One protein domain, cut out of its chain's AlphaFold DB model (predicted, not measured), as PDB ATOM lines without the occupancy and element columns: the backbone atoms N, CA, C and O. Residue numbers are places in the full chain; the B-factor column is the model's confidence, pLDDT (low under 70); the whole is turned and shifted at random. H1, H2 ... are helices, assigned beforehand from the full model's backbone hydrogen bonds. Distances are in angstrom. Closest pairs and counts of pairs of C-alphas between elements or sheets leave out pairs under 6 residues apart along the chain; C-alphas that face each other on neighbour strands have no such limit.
ATOM      1  N   VAL A 125     123.746 154.776 221.077       92.50
ATOM      2  CA  VAL A 125     122.432 154.140 220.925       92.50
ATOM      3  C   VAL A 125     121.479 155.132 220.300       92.50
ATOM      4  O   VAL A 125     121.384 156.266 220.754       92.50
ATOM      5  N   TYR A 126     120.795 154.674 219.260       94.62
ATOM      6  CA  TYR A 126     119.805 155.447 218.544       94.62
ATOM      7  C   TYR A 126     118.439 155.301 219.205       94.62
ATOM      8  O   TYR A 126     117.999 154.193 219.540       94.62
ATOM      9  N   LEU A 127     117.752 156.429 219.311       93.88
ATOM     10  CA  LEU A 127     116.324 156.508 219.569       93.88
ATOM     11  C   LEU A 127     115.657 157.254 218.414       93.88
ATOM     12  O   LEU A 127     116.215 158.174 217.830       93.88
ATOM     13  N   THR A 128     114.417 156.902 218.105       93.31
ATOM     14  CA  THR A 128     113.596 157.547 217.070       93.31
ATOM     15  C   THR A 128     113.450 159.057 217.287       93.31
ATOM     16  O   THR A 128     113.318 159.810 216.323       93.31
ATOM     17  N   GLY A 129     113.545 159.514 218.541       93.38
ATOM     18  CA  GLY A 129     113.602 160.932 218.907       93.38
ATOM     19  C   GLY A 129     114.835 161.688 218.391       93.38
ATOM     20  O   GLY A 129     114.772 162.909 218.283       93.38
ATOM     21  N   ASP A 130     115.913 160.990 218.015       93.94
ATOM     22  CA  ASP A 130     117.144 161.584 217.467       93.94
ATOM     23  C   ASP A 130     116.943 162.104 216.027       93.94
ATOM     24  O   ASP A 130     117.738 162.890 215.509       93.94
ATOM     25  N   GLY A 131     115.851 161.692 215.370       95.12
ATOM     26  CA  GLY A 131     115.523 162.059 213.995       95.12
ATOM     27  C   GLY A 131     115.998 161.020 212.971       95.12
ATOM     28  O   GLY A 131     116.128 159.843 213.295       95.12
ATOM     29  N   PRO A 132     116.214 161.395 211.698       95.25
ATOM     30  CA  PRO A 132     116.449 160.426 210.619       95.25
ATOM     31  C   PRO A 132     117.815 159.725 210.679       95.25
ATOM     32  O   PRO A 132     118.016 158.726 209.991       95.25
ATOM     33  N   LEU A 133     118.760 160.262 211.450       96.06
ATOM     34  CA  LEU A 133     120.118 159.750 211.599       96.06
ATOM     35  C   LEU A 133     120.535 159.824 213.075       96.06
ATOM     36  O   LEU A 133     120.062 160.715 213.777       96.06
ATOM     37  N   PRO A 134     121.447 158.950 213.536       95.12
ATOM     38  CA  PRO A 134     122.030 159.054 214.869       95.12
ATOM     39  C   PRO A 134     122.752 160.379 215.120       95.12
ATOM     40  O   PRO A 134     123.186 161.068 214.192       95.12
ATOM     41  N   HIS A 135     122.975 160.711 216.388       95.12
ATOM     42  CA  HIS A 135     123.842 161.837 216.708       95.12
ATOM     43  C   HIS A 135     125.310 161.518 216.376       95.12
ATOM     44  O   HIS A 135     125.785 160.402 216.617       95.12
ATOM     45  N   PRO A 136     126.074 162.486 215.839       95.00
ATOM     46  CA  PRO A 136     127.504 162.313 215.658       95.00
ATOM     47  C   PRO A 136     128.213 162.261 217.023       95.00
ATOM     48  O   PRO A 136     127.788 162.928 217.970       95.00
ATOM     49  N   PRO A 137     129.322 161.512 217.142       93.12
ATOM     50  CA  PRO A 137     130.135 161.516 218.347       93.12
ATOM     51  C   PRO A 137     130.659 162.932 218.650       93.12
ATOM     52  O   PRO A 137     131.178 163.597 217.745       93.12
ATOM     53  N   PRO A 138     130.560 163.405 219.908       91.75
ATOM     54  CA  PRO A 138     130.987 164.751 220.276       91.75
ATOM     55  C   PRO A 138     132.485 164.928 220.019       91.75
ATOM     56  O   PRO A 138     133.282 164.045 220.325       91.75
ATOM     57  N   ASN A 139     132.876 166.083 219.471       89.69
ATOM     58  CA  ASN A 139     134.264 166.391 219.091       89.69
ATOM     59  C   ASN A 139     134.885 165.399 218.078       89.69
ATOM     60  O   ASN A 139     136.109 165.297 217.987       89.69
ATOM     61  N   GLY A 140     134.058 164.654 217.337       90.88
ATOM     62  CA  GLY A 140     134.483 163.758 216.262       90.88
ATOM     63  C   GLY A 140     134.324 164.365 214.867       90.88
ATOM     64  O   GLY A 140     133.733 165.425 214.680       90.88
ATOM     65  N   SER A 141     134.824 163.649 213.864       94.56
ATOM     66  CA  SER A 141     134.780 164.020 212.443       94.56
ATOM     67  C   SER A 141     133.654 163.336 211.654       94.56
ATOM     68  O   SER A 141     133.616 163.432 210.425       94.56
ATOM     69  N   LYS A 142     132.758 162.597 212.325       94.50
ATOM     70  CA  LYS A 142     131.629 161.865 211.711       94.50
ATOM     71  C   LYS A 142     130.397 162.764 211.561       94.50
ATOM     72  O   LYS A 142     129.326 162.446 212.055       94.50
ATOM     73  N   ASP A 143     130.589 163.894 210.895       92.75
ATOM     74  CA  ASP A 143     129.679 165.044 210.833       92.75
ATOM     75  C   ASP A 143     128.820 165.124 209.557       92.75
ATOM     76  O   ASP A 143     128.026 166.049 209.408       92.75
ATOM     77  N   THR A 144     128.951 164.159 208.641       96.44
ATOM     78  CA  THR A 144     128.094 164.045 207.448       96.44
ATOM     79  C   THR A 144     127.305 162.736 207.463       96.44
ATOM     80  O   THR A 144     127.785 161.754 208.046       96.44
ATOM     81  N   PRO A 145     126.138 162.669 206.789       97.31
ATOM     82  CA  PRO A 145     125.349 161.443 206.682       97.31
ATOM     83  C   PRO A 145     126.161 160.226 206.228       97.31
ATOM     84  O   PRO A 145     126.070 159.161 206.828       97.31
ATOM     85  N   GLU A 146     127.020 160.375 205.220       97.50
ATOM     86  CA  GLU A 146     127.807 159.273 204.655       97.50
ATOM     87  C   GLU A 146     128.851 158.769 205.651       97.50
ATOM     88  O   GLU A 146     129.039 157.559 205.819       97.50
ATOM     89  N   LYS A 147     129.536 159.696 206.335       96.94
ATOM     90  CA  LYS A 147     130.513 159.344 207.370       96.94
ATOM     91  C   LYS A 147     129.832 158.661 208.545       96.94
ATOM     92  O   LYS A 147     130.399 157.713 209.082       96.94
ATOM     93  N   LEU A 148     128.647 159.129 208.929       96.00
ATOM     94  CA  LEU A 148     127.887 158.583 210.041       96.00
ATOM     95  C   LEU A 148     127.318 157.199 209.711       96.00
ATOM     96  O   LEU A 148     127.500 156.279 210.494       96.00
ATOM     97  N   ILE A 149     126.740 156.996 208.528       96.94
ATOM     98  CA  ILE A 149     126.283 155.672 208.073       96.94
ATOM     99  C   ILE A 149     127.458 154.693 208.023       96.94
ATOM    100  O   ILE A 149     127.363 153.573 208.521       96.94
ATOM    101  N   LYS A 150     128.612 155.115 207.485       96.25
ATOM    102  CA  LYS A 150     129.831 154.295 207.502       96.25
ATOM    103  C   LYS A 150     130.284 153.981 208.929       96.25
ATOM    104  O   LYS A 150     130.726 152.866 209.193       96.25
ATOM    105  N   TYR A 151     130.189 154.958 209.826       94.50
ATOM    106  CA  TYR A 151     130.505 154.801 211.239       94.50
ATOM    107  C   TYR A 151     129.564 153.796 211.919       94.50
ATOM    108  O   TYR A 151     130.029 152.937 212.651       94.50
ATOM    109  N   TRP A 152     128.278 153.797 211.576       95.62
ATOM    110  CA  TRP A 152     127.267 152.818 211.994       95.62
ATOM    111  C   TRP A 152     127.266 151.548 211.123       95.62
ATOM    112  O   TRP A 152     126.235 150.915 210.902       95.62
ATOM    113  N   HIS A 153     128.439 151.160 210.612       95.81
ATOM    114  CA  HIS A 153     128.659 149.906 209.885       95.81
ATOM    115  C   HIS A 153     127.769 149.707 208.642       95.81
ATOM    116  O   HIS A 153     127.448 148.582 208.266       95.81
ATOM    117  N   GLY A 154     127.417 150.803 207.966       96.25
ATOM    118  CA  GLY A 154     126.617 150.789 206.739       96.25
ATOM    119  C   GLY A 154     125.113 150.682 206.975       96.25
ATOM    120  O   GLY A 154     124.365 150.564 206.006       96.25
ATOM    121  N   GLN A 155     124.662 150.726 208.228       96.19
ATOM    122  CA  GLN A 155     123.247 150.678 208.553       96.19
ATOM    123  C   GLN A 155     122.544 151.979 208.166       96.19
ATOM    124  O   GLN A 155     123.024 153.071 208.462       96.19
ATOM    125  N   THR A 156     121.397 151.854 207.501       96.50
ATOM    126  CA  THR A 156     120.611 152.995 206.994       96.50
ATOM    127  C   THR A 156     119.206 153.072 207.578       96.50
ATOM    128  O   THR A 156     118.519 154.068 207.385       96.50
ATOM    129  N   THR A 157     118.767 152.025 208.279       96.31
ATOM    130  CA  THR A 157     117.481 151.985 208.981       96.31
ATOM    131  C   THR A 157     117.739 152.001 210.479       96.31
ATOM    132  O   THR A 157     118.423 151.118 210.998       96.31
ATOM    133  N   PHE A 158     117.191 152.991 211.171       96.50
ATOM    134  CA  PHE A 158     117.414 153.197 212.596       96.50
ATOM    135  C   PHE A 158     116.102 153.018 213.365       96.50
ATOM    136  O   PHE A 158     115.051 153.485 212.931       96.50
ATOM    137  N   VAL A 159     116.164 152.285 214.476       95.38
ATOM    138  CA  VAL A 159     115.027 151.971 215.356       95.38
ATOM    139  C   VAL A 159     115.477 152.060 216.807       95.38
ATOM    140  O   VAL A 159     116.671 151.907 217.079       95.38
ATOM    141  N   ASP A 160     114.541 152.283 217.729       94.25
ATOM    142  CA  ASP A 160     114.845 152.396 219.157       94.25
ATOM    143  C   ASP A 160     115.699 151.222 219.651       94.25
ATOM    144  O   ASP A 160     115.357 150.053 219.458       94.25
ATOM    145  N   GLY A 161     116.824 151.547 220.288       90.94
ATOM    146  CA  GLY A 161     117.734 150.554 220.856       90.94
ATOM    147  C   GLY A 161     118.800 150.034 219.896       90.94
ATOM    148  O   GLY A 161     119.680 149.279 220.311       90.94
ATOM    149  N   LEU A 162     118.797 150.457 218.633       94.25
ATOM    150  CA  LEU A 162     119.895 150.133 217.734       94.25
ATOM    151  C   LEU A 162     121.187 150.790 218.231       94.25
ATOM    152  O   LEU A 162     121.225 151.992 218.486       94.25
ATOM    153  N   ALA A 163     122.255 150.009 218.366       94.12
ATOM    154  CA  ALA A 163     123.537 150.492 218.856       94.12
ATOM    155  C   ALA A 163     124.521 150.697 217.702       94.12
ATOM    156  O   ALA A 163     124.441 150.033 216.666       94.12
ATOM    157  N   GLN A 164     125.504 151.574 217.902       94.12
ATOM    158  CA  GLN A 164     126.501 151.897 216.883       94.12
ATOM    159  C   GLN A 164     127.241 150.655 216.378       94.12
ATOM    160  O   GLN A 164     127.615 150.604 215.210       94.12
ATOM    161  N   GLU A 165     127.398 149.632 217.219       93.19
ATOM    162  CA  GLU A 165     128.121 148.400 216.895       93.19
ATOM    163  C   GLU A 165     127.220 147.203 216.566       93.19
ATOM    164  O   GLU A 165     127.740 146.118 216.307       93.19
ATOM    165  N   THR A 166     125.891 147.381 216.470       94.75
ATOM    166  CA  THR A 166     124.944 146.284 216.179       94.75
ATOM    167  C   THR A 166     125.351 145.471 214.948       94.75
ATOM    168  O   THR A 166     125.340 144.240 214.977       94.75
ATOM    169  N   CYS A 167     125.755 146.144 213.866       95.56
ATOM    170  CA  CYS A 167     126.147 145.482 212.620       95.56
ATOM    171  C   CYS A 167     127.607 145.001 212.591       95.56
ATOM    172  O   CYS A 167     128.056 144.441 211.590       95.56
ATOM    173  N   ARG A 168     128.355 145.188 213.683       94.81
ATOM    174  CA  ARG A 168     129.698 144.631 213.875       94.81
ATOM    175  C   ARG A 168     129.621 143.287 214.593       94.81
ATOM    176  O   ARG A 168     130.019 142.268 214.009       94.81
ATOM    177  N   ASP A 169     129.129 143.321 215.833       93.06
ATOM    178  CA  ASP A 169     128.790 142.190 216.699       93.06
ATOM    179  C   ASP A 169     128.137 142.661 218.009       93.06
ATOM    180  O   ASP A 169     128.380 143.769 218.482       93.06
ATOM    181  N   PHE A 170     127.326 141.794 218.616       91.19
ATOM    182  CA  PHE A 170     126.578 142.137 219.826       91.19
ATOM    183  C   PHE A 170     127.453 142.148 221.082       91.19
ATOM    184  O   PHE A 170     127.102 142.816 222.052       91.19
ATOM    185  N   GLY A 171     128.605 141.472 221.067       87.44
ATOM    186  CA  GLY A 171     129.529 141.461 222.198       87.44
ATOM    187  C   GLY A 171     130.047 142.864 222.517       87.44
ATOM    188  O   GLY A 171     130.021 143.281 223.673       87.44
ATOM    189  N   HIS A 172     130.442 143.627 221.493       87.56
ATOM    190  CA  HIS A 172     130.844 145.026 221.670       87.56
ATOM    191  C   HIS A 172     129.668 145.930 222.050       87.56
ATOM    192  O   HIS A 172     129.843 146.822 222.878       87.56
ATOM    193  N   THR A 173     128.467 145.680 221.513       85.31
ATOM    194  CA  THR A 173     127.257 146.400 221.938       85.31
ATOM    195  C   THR A 173     126.981 146.212 223.431       85.31
ATOM    196  O   THR A 173     126.677 147.179 224.130       85.31
ATOM    197  N   GLY A 174     127.123 144.986 223.943       77.62
ATOM    198  CA  GLY A 174     126.899 144.685 225.355       77.62
ATOM    199  C   GLY A 174     127.807 145.489 226.292       77.62
ATOM    200  O   GLY A 174     127.395 145.854 227.391       77.62
ATOM    201  N   TRP A 175     129.017 145.848 225.852       75.56
ATOM    202  CA  TRP A 175     129.964 146.624 226.660       75.56
ATOM    203  C   TRP A 175     129.573 148.098 226.847       75.56
ATOM    204  O   TRP A 175     130.184 148.779 227.669       75.56
ATOM    205  N   GLY A 176     128.572 148.602 226.116       65.00
ATOM    206  CA  GLY A 176     128.087 149.979 226.242       65.00
ATOM    207  C   GLY A 176     127.065 150.221 227.362       65.00
ATOM    208  O   GLY A 176     126.753 151.377 227.641       65.00
ATOM    209  N   PHE A 177     126.545 149.162 227.997       62.91
ATOM    210  CA  PHE A 177     125.568 149.182 229.101       62.91
ATOM    211  C   PHE A 177     124.312 150.060 228.932       62.91
ATOM    212  O   PHE A 177     123.942 150.830 229.825       62.91
ATOM    213  N   GLN A 178     123.598 149.936 227.814       58.09
ATOM    214  CA  GLN A 178     122.409 150.761 227.559       58.09
ATOM    215  C   GLN A 178     121.123 149.928 227.458       58.09
ATOM    216  O   GLN A 178     121.069 148.964 226.700       58.09
ATOM    217  N   VAL A 179     120.072 150.325 228.196       59.81
ATOM    218  CA  VAL A 179     118.778 149.603 228.299       59.81
ATOM    219  C   VAL A 179     118.177 149.276 226.949       59.81
ATOM    220  O   VAL A 179     117.876 148.119 226.669       59.81
ATOM    221  N   ALA A 180     117.981 150.313 226.129       65.50
ATOM    222  CA  ALA A 180     117.293 150.179 224.857       65.50
ATOM    223  C   ALA A 180     118.067 149.226 223.939       65.50
ATOM    224  O   ALA A 180     117.462 148.412 223.246       65.50
ATOM    225  N   ALA A 181     119.404 149.248 224.019       78.44
ATOM    226  CA  ALA A 181     120.231 148.269 223.338       78.44
ATOM    227  C   ALA A 181     119.994 146.854 223.870       78.44
ATOM    228  O   ALA A 181     119.752 145.958 223.071       78.44
ATOM    229  N   PHE A 182     119.985 146.620 225.179       85.56
ATOM    230  CA  PHE A 182     119.785 145.262 225.689       85.56
ATOM    231  C   PHE A 182     118.446 144.642 225.294       85.56
ATOM    232  O   PHE A 182     118.457 143.529 224.778       85.56
ATOM    233  N   GLU A 183     117.325 145.353 225.438       90.56
ATOM    234  CA  GLU A 183     116.025 144.793 225.038       90.56
ATOM    235  C   GLU A 183     115.967 144.488 223.538       90.56
ATOM    236  O   GLU A 183     115.547 143.397 223.153       90.56
ATOM    237  N   PHE A 184     116.446 145.403 222.689       92.81
ATOM    238  CA  PHE A 184     116.470 145.190 221.241       92.81
ATOM    239  C   PHE A 184     117.342 143.991 220.849       92.81
ATOM    240  O   PHE A 184     116.936 143.148 220.051       92.81
ATOM    241  N   HIS A 185     118.545 143.886 221.410       94.88
ATOM    242  CA  HIS A 185     119.497 142.843 221.034       94.88
ATOM    243  C   HIS A 185     119.118 141.481 221.638       94.88
ATOM    244  O   HIS A 185     119.308 140.452 220.986       94.88
ATOM    245  N   ALA A 186     118.504 141.457 222.828       94.25
ATOM    246  CA  ALA A 186     118.043 140.230 223.473       94.25
ATOM    247  C   ALA A 186     117.002 139.476 222.633       94.25
ATOM    248  O   ALA A 186     117.007 138.248 222.626       94.25
ATOM    249  N   VAL A 187     116.162 140.184 221.869       94.81
ATOM    250  CA  VAL A 187     115.220 139.586 220.902       94.81
ATOM    251  C   VAL A 187     115.943 138.626 219.951       94.81
ATOM    252  O   VAL A 187     115.532 137.475 219.795       94.81
ATOM    253  N   PHE A 188     117.052 139.062 219.356       96.19
ATOM    254  CA  PHE A 188     117.780 138.253 218.379       96.19
ATOM    255  C   PHE A 188     118.722 137.241 219.027       96.19
ATOM    256  O   PHE A 188     118.873 136.137 218.503       96.19
ATOM    257  N   ASP A 189     119.294 137.552 220.194       94.44
ATOM    258  CA  ASP A 189     120.009 136.549 220.990       94.44
ATOM    259  C   ASP A 189     119.076 135.389 221.368       94.44
ATOM    260  O   ASP A 189     119.502 134.233 221.400       94.44
ATOM    261  N   LEU A 190     117.783 135.655 221.584       95.75
ATOM    262  CA  LEU A 190     116.770 134.635 221.854       95.75
ATOM    263  C   LEU A 190     116.380 133.787 220.630       95.75
ATOM    264  O   LEU A 190     115.742 132.751 220.811       95.75
ATOM    265  N   GLY A 191     116.848 134.137 219.429       95.12
ATOM    266  CA  GLY A 191     116.673 133.350 218.204       95.12
ATOM    267  C   GLY A 191     115.553 133.831 217.281       95.12
ATOM    268  O   GLY A 191     115.167 133.100 216.370       95.12
ATOM    269  N   GLU A 192     115.028 135.038 217.497       96.00
ATOM    270  CA  GLU A 192     114.034 135.635 216.602       96.00
ATOM    271  C   GLU A 192     114.622 135.888 215.197       96.00
ATOM    272  O   GLU A 192     115.811 136.211 215.068       96.00
ATOM    273  N   PRO A 193     113.818 135.764 214.122       96.75
ATOM    274  CA  PRO A 193     114.293 135.975 212.759       96.75
ATOM    275  C   PRO A 193     114.869 137.377 212.538       96.75
ATOM    276  O   PRO A 193     114.274 138.389 212.907       96.75
ATOM    277  N   VAL A 194     116.014 137.438 211.858       97.00
ATOM    278  CA  VAL A 194     116.703 138.698 211.553       97.00
ATOM    279  C   VAL A 194     116.103 139.305 210.283       97.00
ATOM    280  O   VAL A 194     116.170 138.679 209.221       97.00
ATOM    281  N   PRO A 195     115.526 140.514 210.339       97.12
ATOM    282  CA  PRO A 195     114.946 141.135 209.160       97.12
ATOM    283  C   PRO A 195     116.031 141.628 208.191       97.12
ATOM    284  O   PRO A 195     117.111 142.049 208.600       97.12
ATOM    285  N   ALA A 196     115.727 141.647 206.889       97.31
ATOM    286  CA  ALA A 196     116.690 142.023 205.845       97.31
ATOM    287  C   ALA A 196     117.220 143.466 205.971       97.31
ATOM    288  O   ALA A 196     118.343 143.746 205.554       97.31
ATOM    289  N   TRP A 197     116.433 144.377 206.555       96.44
ATOM    290  CA  TRP A 197     116.846 145.764 206.787       96.44
ATOM    291  C   TRP A 197     117.900 145.896 207.896       96.44
ATOM    292  O   TRP A 197     118.632 146.883 207.926       96.44
ATOM    293  N   LEU A 198     117.989 144.928 208.816       97.12
ATOM    294  CA  LEU A 198     118.928 144.971 209.931       97.12
ATOM    295  C   LEU A 198     120.264 144.395 209.478       97.12
ATOM    296  O   LEU A 198     120.401 143.181 209.325       97.12
ATOM    297  N   CYS A 199     121.251 145.264 209.243       96.62
ATOM    298  CA  CYS A 199     122.606 144.849 208.874       96.62
ATOM    299  C   CYS A 199     122.645 143.952 207.617       96.62
ATOM    300  O   CYS A 199     123.456 143.030 207.510       96.62
ATOM    301  N   GLY A 200     121.714 144.163 206.678       95.38
ATOM    302  CA  GLY A 200     121.562 143.310 205.494       95.38
ATOM    303  C   GLY A 200     121.140 141.868 205.810       95.38
ATOM    304  O   GLY A 200     121.508 140.951 205.075       95.38
ATOM    305  N   GLY A 201     120.438 141.647 206.926       96.25
ATOM    306  CA  GLY A 201     120.022 140.327 207.406       96.25
ATOM    307  C   GLY A 201     121.138 139.517 208.073       96.25
ATOM    308  O   GLY A 201     120.986 138.313 208.265       96.25
ATOM    309  N   LYS A 202     122.280 140.141 208.393       94.81
ATOM    310  CA  LYS A 202     123.447 139.467 208.980       94.81
ATOM    311  C   LYS A 202     123.883 140.166 210.259       94.81
ATOM    312  O   LYS A 202     124.483 141.234 210.222       94.81
ATOM    313  N   ILE A 203     123.638 139.512 211.385       95.75
ATOM    314  CA  ILE A 203     124.102 139.939 212.709       95.75
ATOM    315  C   ILE A 203     125.032 138.882 213.306       95.75
ATOM    316  O   ILE A 203     125.095 137.748 212.825       95.75
ATOM    317  N   LYS A 204     125.745 139.249 214.373       96.38
ATOM    318  CA  LYS A 204     126.506 138.310 215.206       96.38
ATOM    319  C   LYS A 204     125.969 138.391 216.639       96.38
ATOM    320  O   LYS A 204     126.414 139.275 217.375       96.38
ATOM    321  N   PRO A 205     124.998 137.527 216.989       93.44
ATOM    322  CA  PRO A 205     124.412 137.465 218.324       93.44
ATOM    323  C   PRO A 205     125.451 137.123 219.398       93.44
ATOM    324  O   PRO A 205     126.511 136.565 219.095       93.44
ATOM    325  N   GLY A 206     125.118 137.414 220.651       90.06
ATOM    326  CA  GLY A 206     125.928 137.142 221.832       90.06
ATOM    327  C   GLY A 206     126.361 138.417 222.543       90.06
ATOM    328  O   GLY A 206     127.526 138.803 222.460       90.06
ATOM    329  N   LEU A 207     125.444 139.032 223.296       87.94
ATOM    330  CA  LEU A 207     125.727 140.187 224.162       87.94
ATOM    331  C   LEU A 207     126.806 139.896 225.222       87.94
ATOM    332  O   LEU A 207     127.510 140.800 225.664       87.94
ATOM    333  N   GLY A 208     126.981 138.626 225.592       81.81
ATOM    334  CA  GLY A 208     127.986 138.184 226.555       81.81
ATOM    335  C   GLY A 208     127.562 138.378 228.018       81.81
ATOM    336  O   GLY A 208     126.404 138.688 228.296       81.81
ATOM    337  N   PRO A 209     128.487 138.164 228.974       81.00
ATOM    338  CA  PRO A 209     128.205 138.198 230.410       81.00
ATOM    339  C   PRO A 209     128.209 139.643 230.940       81.00
ATOM    340  O   PRO A 209     129.070 140.003 231.744       81.00
ATOM    341  N   VAL A 210     127.323 140.475 230.387       81.19
ATOM    342  CA  VAL A 210     127.130 141.901 230.738       81.19
ATOM    343  C   VAL A 210     125.655 142.280 230.967       81.19
ATOM    344  O   VAL A 210     125.324 143.423 231.288       81.19
ATOM    345  N   VAL A 211     124.747 141.334 230.716       86.31
ATOM    346  CA  VAL A 211     123.297 141.569 230.661       86.31
ATOM    347  C   VAL A 211     122.675 141.658 232.048       86.31
ATOM    348  O   VAL A 211     121.677 142.350 232.237       86.31
ATOM    349  N   GLU A 212     123.270 140.989 233.031       87.38
ATOM    350  CA  GLU A 212     122.683 140.841 234.355       87.38
ATOM    351  C   GLU A 212     122.933 142.097 235.200       87.38
ATOM    352  O   GLU A 212     122.000 142.600 235.823       87.38
ATOM    353  N   ILE A 213     124.125 142.710 235.115       82.19
ATOM    354  CA  ILE A 213     124.391 144.024 235.734       82.19
ATOM    355  C   ILE A 213     123.372 145.067 235.262       82.19
ATOM    356  O   ILE A 213     122.805 145.806 236.071       82.19
ATOM    357  N   ALA A 214     123.134 145.129 233.949       82.19
ATOM    358  CA  ALA A 214     122.194 146.077 233.375       82.19
ATOM    359  C   ALA A 214     120.760 145.787 233.832       82.19
ATOM    360  O   ALA A 214     120.082 146.696 234.307       82.19
ATOM    361  N   TYR A 215     120.318 144.530 233.749       88.94
ATOM    362  CA  TYR A 215     118.978 144.139 234.178       88.94
ATOM    363  C   TYR A 215     118.697 144.548 235.627       88.94
ATOM    364  O   TYR A 215     117.745 145.283 235.867       88.94
ATOM    365  N   HIS A 216     119.568 144.199 236.576       86.62
ATOM    366  CA  HIS A 216     119.363 144.548 237.986       86.62
ATOM    367  C   HIS A 216     119.366 146.071 238.230       86.62
ATOM    368  O   HIS A 216     118.628 146.585 239.074       86.62
ATOM    369  N   HIS A 217     120.158 146.838 237.471       85.12
ATOM    370  CA  HIS A 217     120.132 148.297 237.575       85.12
ATOM    371  C   HIS A 217     118.810 148.904 237.085       85.12
ATOM    372  O   HIS A 217     118.270 149.802 237.731       85.12
ATOM    373  N   TYR A 218     118.302 148.454 235.941       86.44
ATOM    374  CA  TYR A 218     117.177 149.106 235.277       86.44
ATOM    375  C   TYR A 218     115.823 148.498 235.648       86.44
ATOM    376  O   TYR A 218     114.880 149.241 235.911       86.44
ATOM    377  N   HIS A 219     115.723 147.175 235.725       90.69
ATOM    378  CA  HIS A 219     114.499 146.490 236.116       90.69
ATOM    379  C   HIS A 219     114.243 146.622 237.619       90.69
ATOM    380  O   HIS A 219     113.276 147.271 238.011       90.69
ATOM    381  N   ASP A 220     115.125 146.095 238.468       89.31
ATOM    382  CA  ASP A 220     114.815 145.995 239.901       89.31
ATOM    383  C   ASP A 220     114.887 147.346 240.604       89.31
ATOM    384  O   ASP A 220     114.009 147.707 241.386       89.31
ATOM    385  N   ARG A 221     115.939 148.123 240.321       87.56
ATOM    386  CA  ARG A 221     116.146 149.415 240.982       87.56
ATOM    387  C   ARG A 221     115.331 150.551 240.356       87.56
ATOM    388  O   ARG A 221     114.924 151.449 241.091       87.56
ATOM    389  N   LEU A 222     115.149 150.574 239.032       89.75
ATOM    390  CA  LEU A 222     114.467 151.680 238.336       89.75
ATOM    391  C   LEU A 222     113.057 151.331 237.832       89.75
ATOM    392  O   LEU A 222     112.357 152.228 237.366       89.75
ATOM    393  N   GLY A 223     112.611 150.077 237.951       91.06
ATOM    394  CA  GLY A 223     111.260 149.653 237.574       91.06
ATOM    395  C   GLY A 223     111.007 149.614 236.066       91.06
ATOM    396  O   GLY A 223     109.854 149.676 235.641       91.06
ATOM    397  N   VAL A 224     112.058 149.558 235.241       90.81
ATOM    398  CA  VAL A 224     111.935 149.526 233.779       90.81
ATOM    399  C   VAL A 224     111.666 148.092 233.312       90.81
ATOM    400  O   VAL A 224     112.486 147.211 233.573       90.81
ATOM    401  N   PRO A 225     110.564 147.817 232.589       91.25
ATOM    402  CA  PRO A 225     110.305 146.482 232.063       91.25
ATOM    403  C   PRO A 225     111.397 146.040 231.084       91.25
ATOM    404  O   PRO A 225     111.674 146.732 230.105       91.25
ATOM    405  N   MET A 226     111.983 144.867 231.334       92.88
ATOM    406  CA  MET A 226     113.026 144.272 230.491       92.88
ATOM    407  C   MET A 226     112.767 142.772 230.224       92.88
ATOM    408  O   MET A 226     113.560 141.917 230.629       92.88
ATOM    409  N   PRO A 227     111.622 142.403 229.614       94.94
ATOM    410  CA  PRO A 227     111.199 141.006 229.500       94.94
ATOM    411  C   PRO A 227     112.099 140.158 228.592       94.94
ATOM    412  O   PRO A 227     112.269 138.966 228.852       94.94
ATOM    413  N   LYS A 228     112.679 140.728 227.526       95.12
ATOM    414  CA  LYS A 228     113.561 139.960 226.632       95.12
ATOM    415  C   LYS A 228     114.921 139.751 227.275       95.12
ATOM    416  O   LYS A 228     115.461 138.649 227.205       95.12
ATOM    417  N   THR A 229     115.438 140.761 227.966       93.12
ATOM    418  CA  THR A 229     116.682 140.641 228.731       93.12
ATOM    419  C   THR A 229     116.518 139.641 229.877       93.12
ATOM    420  O   THR A 229     117.393 138.797 230.054       93.12
ATOM    421  N   ALA A 230     115.383 139.647 230.589       93.62
ATOM    422  CA  ALA A 230     115.076 138.654 231.624       93.62
ATOM    423  C   ALA A 230     115.121 137.218 231.074       93.62
ATOM    424  O   ALA A 230     115.854 136.377 231.587       93.62
ATOM    425  N   ALA A 231     114.410 136.957 229.971       95.06
ATOM    426  CA  ALA A 231     114.402 135.641 229.332       95.06
ATOM    427  C   ALA A 231     115.799 135.218 228.834       95.06
ATOM    428  O   ALA A 231     116.167 134.043 228.914       95.06
ATOM    429  N   LEU A 232     116.602 136.167 228.337       92.94
ATOM    430  CA  LEU A 232     117.986 135.902 227.942       92.94
ATOM    431  C   LEU A 232     118.858 135.521 229.146       92.94
ATOM    432  O   LEU A 232     119.656 134.586 229.045       92.94
ATOM    433  N   ILE A 233     118.690 136.209 230.279       91.75
ATOM    434  CA  ILE A 233     119.392 135.904 231.530       91.75
ATOM    435  C   ILE A 233     119.022 134.505 232.023       91.75
ATOM    436  O   ILE A 233     119.915 133.697 232.276       91.75
ATOM    437  N   GLU A 234     117.730 134.181 232.103       91.75
ATOM    438  CA  GLU A 234     117.252 132.863 232.542       91.75
ATOM    439  C   GLU A 234     117.815 131.725 231.685       91.75
ATOM    440  O   GLU A 234     118.219 130.691 232.215       91.75
ATOM    441  N   ARG A 235     117.907 131.927 230.365       90.81
ATOM    442  CA  ARG A 235     118.476 130.938 229.441       90.81
ATOM    443  C   ARG A 235     120.001 130.825 229.536       90.81
ATOM    444  O   ARG A 235     120.551 129.777 229.206       90.81
ATOM    445  N   GLY A 236     120.683 131.916 229.881       87.69
ATOM    446  CA  GLY A 236     122.140 132.044 229.794       87.69
ATOM    447  C   GLY A 236     122.901 131.779 231.092       87.69
ATOM    448  O   GLY A 236     124.114 131.575 231.045       87.69
ATOM    449  N   ARG A 237     122.222 131.774 232.246       88.81
ATOM    450  CA  ARG A 237     122.860 131.525 233.545       88.81
ATOM    451  C   ARG A 237     123.464 130.103 233.633       88.81
ATOM    452  O   ARG A 237     122.851 129.147 233.157       88.81
ATOM    453  N   PRO A 238     124.610 129.926 234.325       88.06
ATOM    454  CA  PRO A 238     125.443 130.978 234.909       88.06
ATOM    455  C   PRO A 238     126.351 131.654 233.870       88.06
ATOM    456  O   PRO A 238     126.990 130.991 233.053       88.06
ATOM    457  N   PHE A 239     126.484 132.979 233.960       83.88
ATOM    458  CA  PHE A 239     127.402 133.745 233.120       83.88
ATOM    459  C   PHE A 239     128.845 133.690 233.644       83.88
ATOM    460  O   PHE A 239     129.110 133.840 234.840       83.88
ATOM    461  N   GLY A 240     129.793 133.487 232.724       80.56
ATOM    462  CA  GLY A 240     131.229 133.449 233.011       80.56
ATOM    463  C   GLY A 240     131.888 134.832 233.102       80.56
ATOM    464  O   GLY A 240     131.275 135.834 233.467       80.56
ATOM    465  N   THR A 241     133.174 134.894 232.765       76.25
ATOM    466  CA  THR A 241     133.964 136.135 232.729       76.25
ATOM    467  C   THR A 241     134.256 136.571 231.299       76.25
ATOM    468  O   THR A 241     134.591 135.727 230.470       76.25
ATOM    469  N   SER A 242     134.223 137.875 231.022       74.00
ATOM    470  CA  SER A 242     134.662 138.457 229.749       74.00
ATOM    471  C   SER A 242     135.430 139.760 229.966       74.00
ATOM    472  O   SER A 242     134.869 140.758 230.407       74.00
ATOM    473  N   HIS A 243     136.707 139.772 229.577       74.62
ATOM    474  CA  HIS A 243     137.578 140.950 229.624       74.62
ATOM    475  C   HIS A 243     137.593 141.635 231.010       74.62
ATOM    476  O   HIS A 243     138.238 141.133 231.926       74.62
ATOM    477  N   PHE A 244     136.900 142.768 231.156       72.06
ATOM    478  CA  PHE A 244     136.818 143.611 232.360       72.06
ATOM    479  C   PHE A 244     135.472 143.477 233.099       72.06
ATOM    480  O   PHE A 244     135.253 144.132 234.122       72.06
ATOM    481  N   PHE A 245     134.594 142.604 232.603       72.19
ATOM    482  CA  PHE A 245     133.345 142.186 233.228       72.19
ATOM    483  C   PHE A 245     133.418 140.718 233.619       72.19
ATOM    484  O   PHE A 245     134.081 139.903 232.974       72.19
ATOM    485  N   GLY A 246     132.727 140.333 234.679       69.00
ATOM    486  CA  GLY A 246     132.638 138.919 234.982       69.00
ATOM    487  C   GLY A 246     131.955 138.607 236.284       69.00
ATOM    488  O   GLY A 246     131.860 139.451 237.174       69.00
ATOM    489  N   TRP A 247     131.544 137.343 236.372       72.44
ATOM    490  CA  TRP A 247     130.884 136.776 237.542       72.44
ATOM    491  C   TRP A 247     129.570 137.483 237.872       72.44
ATOM    492  O   TRP A 247     129.214 137.602 239.045       72.44
ATOM    493  N   GLU A 248     128.852 137.965 236.855       78.44
ATOM    494  CA  GLU A 248     127.606 138.701 237.065       78.44
ATOM    495  C   GLU A 248     126.595 137.851 237.814       78.44
ATOM    496  O   GLU A 248     126.101 138.291 238.842       78.44
ATOM    497  N   THR A 249     126.409 136.591 237.416       81.06
ATOM    498  CA  THR A 249     125.477 135.702 238.115       81.06
ATOM    499  C   THR A 249     125.869 135.513 239.570       81.06
ATOM    500  O   THR A 249     125.019 135.538 240.446       81.06
ATOM    501  N   LEU A 250     127.160 135.413 239.879       81.19
ATOM    502  CA  LEU A 250     127.618 135.309 241.266       81.19
ATOM    503  C   LEU A 250     127.352 136.592 242.072       81.19
ATOM    504  O   LEU A 250     127.083 136.526 243.269       81.19
ATOM    505  N   THR A 251     127.458 137.755 241.435       77.19
ATOM    506  CA  THR A 251     127.471 139.060 242.112       77.19
ATOM    507  C   THR A 251     126.136 139.801 242.076       77.19
ATOM    508  O   THR A 251     125.911 140.640 242.947       77.19
ATOM    509  N   HIS A 252     125.257 139.469 241.129       78.00
ATOM    510  CA  HIS A 252     124.047 140.222 240.809       78.00
ATOM    511  C   HIS A 252     122.769 139.374 240.791       78.00
ATOM    512  O   HIS A 252     121.726 139.973 240.981       78.00
ATOM    513  N   ALA A 253     122.813 138.034 240.687       76.00
ATOM    514  CA  ALA A 253     121.619 137.179 240.500       76.00
ATOM    515  C   ALA A 253     120.620 137.081 241.679       76.00
ATOM    516  O   ALA A 253     119.963 136.054 241.823       76.00
ATOM    517  N   GLU A 254     120.528 138.081 242.559       70.00
ATOM    518  CA  GLU A 254     119.763 138.010 243.816       70.00
ATOM    519  C   GLU A 254     120.044 136.725 244.619       70.00
ATOM    520  O   GLU A 254     119.180 136.189 245.312       70.00
ATOM    521  N   ASN A 255     121.276 136.207 244.533       57.84
ATOM    522  CA  ASN A 255     121.662 135.021 245.287       57.84
ATOM    523  C   ASN A 255     121.460 135.294 246.781       57.84
ATOM    524  O   ASN A 255     121.984 136.282 247.307       57.84
ATOM    525  N   VAL A 256     120.740 134.402 247.466       51.84
ATOM    526  CA  VAL A 256     120.639 134.425 248.929       51.84
ATOM    527  C   VAL A 256     122.063 134.320 249.484       51.84
ATOM    528  O   VAL A 256     122.769 133.354 249.187       51.84
ATOM    529  N   ARG A 257     122.508 135.358 250.199       48.03
ATOM    530  CA  ARG A 257     123.837 135.425 250.819       48.03
ATOM    531  C   ARG A 257     123.856 134.744 252.176       48.03
ATOM    532  O   ARG A 257     122.857 134.897 252.911       48.03
TER     533      ARG A 257
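This is residues 125 to 257 of the 257 residues of the protein "Alginate_lyase domain-containing protein" of Microlunatus parietis (UniProt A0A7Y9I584). With little regular structure, the domain is elongated: H1 and the loop of residues 125 to 144 make one end, while H3, H4 and H5 pack together further along, with short H2 on H3 and H6 on H4. The printed part has 133 residues with six named helices, H1 to H6, and no named strand; the class is all helix, with 48 residues in helices. It is compact, with a radius of gyration of the C-alphas of 15.5 A, and spans 52 by 33 by 28 A.

H1 is residues 145 to 151, from C-alpha 145 at (125.349, 161.443, 206.682). H2 is 170 to 174, H3 179 to 189 (15.0 A), H4 211 to 220 (13.3 A), H5 227 to 236 (14.1 A), and H6 248 to 252, ending at C-alpha 252 at (124.047, 140.222, 240.809).

H3 and H5 touch at a steep tilt of 54 degrees, the same way; closest C-alphas, Ala 186 and Thr 229, 5.4 A. H4 and H5, a hairpin, touch at Glu 212 and Ile 233, C-alphas 6.6 A apart. H1 touches no helix. O i to N i+4 pairs are all within hydrogen-bond range in H1, H2, H5 and H6, 5 of 7 in H3, 5 of 6 in H4.

The printed part has no cut. Links H1 to H2, H3 to H4 and H5 to H6 are long. pLDDT is under 70 at residues 176 to 180, 246 and 255 to 257.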